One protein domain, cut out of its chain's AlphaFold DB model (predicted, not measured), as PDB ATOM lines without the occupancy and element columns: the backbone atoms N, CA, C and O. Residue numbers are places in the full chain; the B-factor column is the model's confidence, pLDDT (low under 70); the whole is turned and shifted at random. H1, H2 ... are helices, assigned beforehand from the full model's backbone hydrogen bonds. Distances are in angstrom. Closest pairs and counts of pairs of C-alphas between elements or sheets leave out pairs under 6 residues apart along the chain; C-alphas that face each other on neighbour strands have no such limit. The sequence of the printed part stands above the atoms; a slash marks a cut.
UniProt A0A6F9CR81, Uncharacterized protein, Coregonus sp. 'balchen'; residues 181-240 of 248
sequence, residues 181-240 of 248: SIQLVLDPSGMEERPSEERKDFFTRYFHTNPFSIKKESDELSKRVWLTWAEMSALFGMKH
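This is residues 181 to 240 of the 248 residues of an uncharacterized protein of Coregonus sp. 'balchen' (UniProt A0A6F9CR81). Three helices, H1, H2 and H3, make a small loose triangle, and a long stretch with no named element, residues 181 to 195, runs before them, its first residues on the side away from H3 and its last ones leading over to the beginning of H1 at residue 196. H1 and H2 run opposite ways, roughly side by side; the short H3 is set crosswise to both. The printed part has 60 residues, with named helices H1, H2, H3 in chain order and no named strand: all helix. It is compact, radius of gyration of the C-alphas 10.6 A, spanning 28 by 28 by 17 A.

H1, residues 196 to 209, and H2, residues 215 to 225, are close but not clearly touching, at a shallow tilt of 31 degrees, opposite ways; their closest C-alphas, of Arg 199 and Val 225, are 6.4 A apart. H3, residues 229 to 236, is close to but not clearly touching H1, at a steep tilt of 60 degrees; the closest C-alphas, of Thr 204 and Leu 235, are 7.5 A apart. In H1, H2 and H3 every O i to N i+4 pair is within hydrogen-bond range.

H1 begins at C-alpha 196 (410.698, 355.752, 388.219) and measures 20.1 A. H3 ends at C-alpha 236 (395.723, 360.105, 391.578).

The printed part has no cut. Residues 181 to 183, 210 to 214 and 236 to 240 are under pLDDT 70.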
ATOM      1  N   SER A 181     400.370 342.270 409.612       52.88
ATOM      2  CA  SER A 181     398.944 342.256 409.304       52.88
ATOM      3  C   SER A 181     398.570 343.010 408.019       52.88
ATOM      4  O   SER A 181     397.410 342.934 407.605       52.88
ATOM      5  N   ILE A 182     399.500 343.733 407.376       62.34
ATOM      6  CA  ILE A 182     399.236 344.461 406.124       62.34
ATOM      7  C   ILE A 182     399.523 343.538 404.931       62.34
ATOM      8  O   ILE A 182     400.651 343.447 404.443       62.34
ATOM      9  N   GLN A 183     398.493 342.836 404.457       64.81
ATOM     10  CA  GLN A 183     398.574 342.019 403.246       64.81
ATOM     11  C   GLN A 183     398.456 342.914 402.009       64.81
ATOM     12  O   GLN A 183     397.369 343.362 401.652       64.81
ATOM     13  N   LEU A 184     399.582 343.189 401.348       71.25
ATOM     14  CA  LEU A 184     399.575 343.876 400.059       71.25
ATOM     15  C   LEU A 184     399.059 342.924 398.975       71.25
ATOM     16  O   LEU A 184     399.504 341.783 398.879       71.25
ATOM     17  N   VAL A 185     398.131 343.408 398.148       72.12
ATOM     18  CA  VAL A 185     397.475 342.598 397.103       72.12
ATOM     19  C   VAL A 185     398.445 342.208 395.982       72.12
ATOM     20  O   VAL A 185     398.309 341.143 395.386       72.12
ATOM     21  N   LEU A 186     399.435 343.059 395.705       76.69
ATOM     22  CA  LEU A 186     400.542 342.762 394.796       76.69
ATOM     23  C   LEU A 186     401.854 342.861 395.563       76.69
ATOM     24  O   LEU A 186     402.017 343.763 396.387       76.69
ATOM     25  N   ASP A 187     402.785 341.965 395.248       76.06
ATOM     26  CA  ASP A 187     404.131 341.979 395.810       76.06
ATOM     27  C   ASP A 187     404.929 343.169 395.242       76.06
ATOM     28  O   ASP A 187     405.134 343.243 394.027       76.06
ATOM     29  N   PRO A 188     405.358 344.127 396.083       74.06
ATOM     30  CA  PRO A 188     406.197 345.243 395.658       74.06
ATOM     31  C   PRO A 188     407.695 344.892 395.634       74.06
ATOM     32  O   PRO A 188     408.506 345.756 395.297       74.06
ATOM     33  N   SER A 189     408.090 343.668 396.013       76.12
ATOM     34  CA  SER A 189     409.497 343.255 396.040       76.12
ATOM     35  C   SER A 189     410.142 343.385 394.659       76.12
ATOM     36  O   SER A 189     409.589 342.966 393.645       76.12
ATOM     37  N   GLY A 190     411.328 343.996 394.615       72.06
ATOM     38  CA  GLY A 190     412.073 344.226 393.375       72.06
ATOM     39  C   GLY A 190     411.643 345.462 392.579       72.06
ATOM     40  O   GLY A 190     412.284 345.773 391.579       72.06
ATOM     41  N   MET A 191     410.620 346.208 393.015       76.81
ATOM     42  CA  MET A 191     410.270 347.498 392.396       76.81
ATOM     43  C   MET A 191     411.231 348.629 392.784       76.81
ATOM     44  O   MET A 191     411.317 349.615 392.058       76.81
ATOM     45  N   GLU A 192     411.976 348.484 393.882       75.12
ATOM     46  CA  GLU A 192     412.958 349.459 394.382       75.12
ATOM     47  C   GLU A 192     414.070 349.763 393.362       75.12
ATOM     48  O   GLU A 192     414.429 350.921 393.151       75.12
ATOM     49  N   GLU A 193     414.550 348.735 392.659       74.31
ATOM     50  CA  GLU A 193     415.644 348.842 391.683       74.31
ATOM     51  C   GLU A 193     415.168 349.280 390.284       74.31
ATOM     52  O   GLU A 193     415.965 349.438 389.356       74.31
ATOM     53  N   ARG A 194     413.856 349.476 390.095       79.00
ATOM     54  CA  ARG A 194     413.269 349.810 388.790       79.00
ATOM     55  C   ARG A 194     413.271 351.328 388.552       79.00
ATOM     56  O   ARG A 194     413.160 352.129 389.490       79.00
ATOM     57  N   PRO A 195     413.358 351.769 387.283       83.12
ATOM     58  CA  PRO A 195     413.253 353.184 386.949       83.12
ATOM     59  C   PRO A 195     411.895 353.756 387.386       83.12
ATOM     60  O   PRO A 195     410.901 353.043 387.521       83.12
ATOM     61  N   SER A 196     411.853 355.070 387.615       76.94
ATOM     62  CA  SER A 196     410.698 355.752 388.219       76.94
ATOM     63  C   SER A 196     409.390 355.577 387.439       76.94
ATOM     64  O   SER A 196     408.318 355.575 388.037       76.94
ATOM     65  N   GLU A 197     409.457 355.411 386.120       84.94
ATOM     66  CA  GLU A 197     408.291 355.206 385.258       84.94
ATOM     67  C   GLU A 197     407.610 353.857 385.511       84.94
ATOM     68  O   GLU A 197     406.392 353.782 385.652       84.94
ATOM     69  N   GLU A 198     408.400 352.808 385.707       84.12
ATOM     70  CA  GLU A 198     407.889 351.472 386.011       84.12
ATOM     71  C   GLU A 198     407.338 351.366 387.429       84.12
ATOM     72  O   GLU A 198     406.329 350.703 387.671       84.12
ATOM     73  N   ARG A 199     407.952 352.094 388.363       84.75
ATOM     74  CA  ARG A 199     407.434 352.235 389.724       84.75
ATOM     75  C   ARG A 199     406.058 352.906 389.745       84.75
ATOM     76  O   ARG A 199     405.174 352.465 390.475       84.75
ATOM     77  N   LYS A 200     405.847 353.933 388.912       82.00
ATOM     78  CA  LYS A 200     404.542 354.601 388.739       82.00
ATOM     79  C   LYS A 200     403.503 353.690 388.085       82.00
ATOM     80  O   LYS A 200     402.342 353.704 388.493       82.00
ATOM     81  N   ASP A 201     403.910 352.894 387.100       83.38
ATOM     82  CA  ASP A 201     403.030 351.930 386.435       83.38
ATOM     83  C   ASP A 201     402.579 350.809 387.388       83.38
ATOM     84  O   ASP A 201     401.390 350.498 387.467       83.38
ATOM     85  N   PHE A 202     403.494 350.264 388.199       85.50
ATOM     86  CA  PHE A 202     403.146 349.320 389.264       85.50
ATOM     87  C   PHE A 202     402.152 349.926 390.257       85.50
ATOM     88  O   PHE A 202     401.137 349.308 390.576       85.50
ATOM     89  N   PHE A 203     402.407 351.158 390.699       80.06
ATOM     90  CA  PHE A 203     401.522 351.870 391.615       80.06
ATOM     91  C   PHE A 203     400.123 352.058 391.008       80.06
ATOM     92  O   PHE A 203     399.111 351.812 391.653       80.06
ATOM     93  N   THR A 204     400.049 352.414 389.729       81.75
ATOM     94  CA  THR A 204     398.778 352.560 389.009       81.75
ATOM     95  C   THR A 204     398.023 351.227 388.954       81.75
ATOM     96  O   THR A 204     396.854 351.157 389.337       81.75
ATOM     97  N   ARG A 205     398.698 350.130 388.582       81.44
ATOM     98  CA  ARG A 205     398.116 348.774 388.558       81.44
ATOM     99  C   ARG A 205     397.658 348.290 389.937       81.44
ATOM    100  O   ARG A 205     396.598 347.669 390.042       81.44
ATOM    101  N   TYR A 206     398.404 348.616 390.988       81.12
ATOM    102  CA  TYR A 206     398.039 348.295 392.366       81.12
ATOM    103  C   TYR A 206     396.694 348.920 392.750       81.12
ATOM    104  O   TYR A 206     395.796 348.222 393.213       81.12
ATOM    105  N   PHE A 207     396.510 350.215 392.482       77.25
ATOM    106  CA  PHE A 207     395.282 350.939 392.837       77.25
ATOM    107  C   PHE A 207     394.101 350.625 391.914       77.25
ATOM    108  O   PHE A 207     392.950 350.760 392.323       77.25
ATOM    109  N   HIS A 208     394.350 350.149 390.694       80.31
ATOM    110  CA  HIS A 208     393.291 349.562 389.869       80.31
ATOM    111  C   HIS A 208     392.785 348.229 390.427       80.31
ATOM    112  O   HIS A 208     391.610 347.906 390.264       80.31
ATOM    113  N   THR A 209     393.656 347.476 391.097       76.19
ATOM    114  CA  THR A 209     393.316 346.182 391.705       76.19
ATOM    115  C   THR A 209     392.712 346.359 393.101       76.19
ATOM    116  O   THR A 209     391.830 345.600 393.494       76.19
ATOM    117  N   ASN A 210     393.131 347.397 393.828       67.00
ATOM    118  CA  ASN A 210     392.591 347.777 395.129       67.00
ATOM    119  C   ASN A 210     392.209 349.276 395.150       67.00
ATOM    120  O   ASN A 210     392.997 350.109 395.611       67.00
ATOM    121  N   PRO A 211     391.000 349.640 394.672       65.19
ATOM    122  CA  PRO A 211     390.537 351.034 394.614       65.19
ATOM    123  C   PRO A 211     390.375 351.702 395.986       65.19
ATOM    124  O   PRO A 211     390.260 352.926 396.072       65.19
ATOM    125  N   PHE A 212     390.343 350.903 397.055       59.59
ATOM    126  CA  PHE A 212     390.108 351.332 398.431       59.59
ATOM    127  C   PHE A 212     391.304 351.021 399.328       59.59
ATOM    128  O   PHE A 212     391.124 350.672 400.495       59.59
ATOM    129  N   SER A 213     392.520 351.139 398.791       65.19
ATOM    130  CA  SER A 213     393.728 350.941 399.582       65.19
ATOM    131  C   SER A 213     393.667 351.770 400.868       65.19
ATOM    132  O   SER A 213     393.375 352.973 400.891       65.19
ATOM    133  N   ILE A 214     393.891 351.089 401.987       64.62
ATOM    134  CA  ILE A 214     393.865 351.719 403.303       64.62
ATOM    135  C   ILE A 214     395.078 352.658 403.379       64.62
ATOM    136  O   ILE A 214     396.137 352.356 402.830       64.62
ATOM    137  N   LYS A 215     394.974 353.798 404.081       70.38
ATOM    138  CA  LYS A 215     396.106 354.743 404.227       70.38
ATOM    139  C   LYS A 215     397.397 354.046 404.685       70.38
ATOM    140  O   LYS A 215     398.457 354.321 404.148       70.38
ATOM    141  N   LYS A 216     397.274 353.073 405.595       72.19
ATOM    142  CA  LYS A 216     398.381 352.233 406.073       72.19
ATOM    143  C   LYS A 216     399.025 351.385 404.965       72.19
ATOM    144  O   LYS A 216     400.242 351.269 404.932       72.19
ATOM    145  N   GLU A 217     398.227 350.823 404.057       75.69
ATOM    146  CA  GLU A 217     398.731 350.076 402.893       75.69
ATOM    147  C   GLU A 217     399.426 351.000 401.898       75.69
ATOM    148  O   GLU A 217     400.490 350.666 401.394       75.69
ATOM    149  N   SER A 218     398.846 352.175 401.637       76.62
ATOM    150  CA  SER A 218     399.448 353.185 400.757       76.62
ATOM    151  C   SER A 218     400.792 353.678 401.297       76.62
ATOM    152  O   SER A 218     401.755 353.791 400.540       76.62
ATOM    153  N   ASP A 219     400.874 353.909 402.609       75.94
ATOM    154  CA  ASP A 219     402.111 354.291 403.289       75.94
ATOM    155  C   ASP A 219     403.155 353.166 403.215       75.94
ATOM    156  O   ASP A 219     404.323 353.434 402.938       75.94
ATOM    157  N   GLU A 220     402.766 351.904 403.391       79.88
ATOM    158  CA  GLU A 220     403.685 350.768 403.253       79.88
ATOM    159  C   GLU A 220     404.157 350.576 401.801       79.88
ATOM    160  O   GLU A 220     405.345 350.358 401.551       79.88
ATOM    161  N   LEU A 221     403.263 350.752 400.822       79.56
ATOM    162  CA  LEU A 221     403.612 350.724 399.400       79.56
ATOM    163  C   LEU A 221     404.588 351.856 399.048       79.56
ATOM    164  O   LEU A 221     405.523 351.645 398.278       79.56
ATOM    165  N   SER A 222     404.415 353.041 399.647       79.69
ATOM    166  CA  SER A 222     405.322 354.185 399.475       79.69
ATOM    167  C   SER A 222     406.741 353.877 399.918       79.69
ATOM    168  O   SER A 222     407.696 354.162 399.191       79.69
ATOM    169  N   LYS A 223     406.864 353.217 401.072       80.56
ATOM    170  CA  LYS A 223     408.141 352.828 401.661       80.56
ATOM    171  C   LYS A 223     408.840 351.760 400.834       80.56
ATOM    172  O   LYS A 223     410.050 351.836 400.686       80.56
ATOM    173  N   ARG A 224     408.100 350.796 400.275       78.12
ATOM    174  CA  ARG A 224     408.680 349.687 399.495       78.12
ATOM    175  C   ARG A 224     409.015 350.053 398.049       78.12
ATOM    176  O   ARG A 224     409.960 349.520 397.490       78.12
ATOM    177  N   VAL A 225     408.259 350.966 397.439       79.69
ATOM    178  CA  VAL A 225     408.449 351.375 396.032       79.69
ATOM    179  C   VAL A 225     409.267 352.681 395.926       79.69
ATOM    180  O   VAL A 225     409.540 353.171 394.832       79.69
ATOM    181  N   TRP A 226     409.698 353.266 397.051       77.06
ATOM    182  CA  TRP A 226     410.451 354.533 397.111       77.06
ATOM    183  C   TRP A 226     409.778 355.668 396.326       77.06
ATOM    184  O   TRP A 226     410.430 356.432 395.608       77.06
ATOM    185  N   LEU A 227     408.452 355.752 396.434       78.56
ATOM    186  CA  LEU A 227     407.658 356.836 395.862       78.56
ATOM    187  C   LEU A 227     407.203 357.761 396.981       78.56
ATOM    188  O   LEU A 227     406.699 357.323 398.012       78.56
ATOM    189  N   THR A 228     407.364 359.060 396.772       78.62
ATOM    190  CA  THR A 228     406.912 360.067 397.729       78.62
ATOM    191  C   THR A 228     405.394 360.218 397.679       78.62
ATOM    192  O   THR A 228     404.762 360.064 396.632       78.62
ATOM    193  N   TRP A 229     404.792 360.629 398.797       72.31
ATOM    194  CA  TRP A 229     403.365 360.973 398.841       72.31
ATOM    195  C   TRP A 229     402.964 362.014 397.778       72.31
ATOM    196  O   TRP A 229     401.841 362.000 397.273       72.31
ATOM    197  N   ALA A 230     403.884 362.910 397.407       75.75
ATOM    198  CA  ALA A 230     403.671 363.895 396.351       75.75
ATOM    199  C   ALA A 230     403.539 363.240 394.966       75.75
ATOM    200  O   ALA A 230     402.639 363.598 394.209       75.75
ATOM    201  N   GLU A 231     404.390 362.259 394.653       76.56
ATOM    202  CA  GLU A 231     404.313 361.494 393.403       76.56
ATOM    203  C   GLU A 231     403.033 360.666 393.338       76.56
ATOM    204  O   GLU A 231     402.362 360.666 392.311       76.56
ATOM    205  N   MET A 232     402.629 360.054 394.453       71.31
ATOM    206  CA  MET A 232     401.339 359.367 394.552       71.31
ATOM    207  C   MET A 232     400.185 360.330 394.306       71.31
ATOM    208  O   MET A 232     399.354 360.117 393.432       71.31
ATOM    209  N   SER A 233     400.164 361.451 395.022       72.81
ATOM    210  CA  SER A 233     399.113 362.459 394.884       72.81
ATOM    211  C   SER A 233     399.013 363.006 393.456       72.81
ATOM    212  O   SER A 233     397.914 363.326 393.002       72.81
ATOM    213  N   ALA A 234     400.141 363.092 392.743       75.38
ATOM    214  CA  ALA A 234     400.186 363.491 391.342       75.38
ATOM    215  C   ALA A 234     399.591 362.426 390.405       75.38
ATOM    216  O   ALA A 234     398.890 362.793 389.465       75.38
ATOM    217  N   LEU A 235     399.810 361.134 390.680       70.94
ATOM    218  CA  LEU A 235     399.213 360.031 389.914       70.94
ATOM    219  C   LEU A 235     397.686 359.970 390.079       70.94
ATOM    220  O   LEU A 235     396.975 359.764 389.100       70.94
ATOM    221  N   PHE A 236     397.168 360.204 391.290       67.44
ATOM    222  CA  PHE A 236     395.723 360.105 391.578       67.44
ATOM    223  C   PHE A 236     394.967 361.428 391.505       67.44
ATOM    224  O   PHE A 236     393.762 361.451 391.768       67.44
ATOM    225  N   GLY A 237     395.648 362.531 391.173       56.72
ATOM    226  CA  GLY A 237     395.034 363.832 390.910       56.72
ATOM    227  C   GLY A 237     393.898 364.177 391.878       56.72
ATOM    228  O   GLY A 237     392.761 364.340 391.452       56.72
ATOM    229  N   MET A 238     394.177 364.256 393.184       52.84
ATOM    230  CA  MET A 238     393.217 364.733 394.197       52.84
ATOM    231  C   MET A 238     391.860 363.989 394.273       52.84
ATOM    232  O   MET A 238     390.840 364.629 394.543       52.84
ATOM    233  N   LYS A 239     391.793 362.661 394.092       48.78
ATOM    234  CA  LYS A 239     390.522 361.914 394.251       48.78
ATOM    235  C   LYS A 239     390.579 360.745 395.232       48.78
ATOM    236  O   LYS A 239     390.209 359.632 394.900       48.78
ATOM    237  N   HIS A 240     390.911 361.040 396.484       50.62
ATOM    238  CA  HIS A 240     390.359 360.285 397.613       50.62
ATOM    239  C   HIS A 240     389.532 361.242 398.472       50.62
ATOM    240  O   HIS A 240     389.901 361.613 399.584       50.62
TER     241      HIS A 240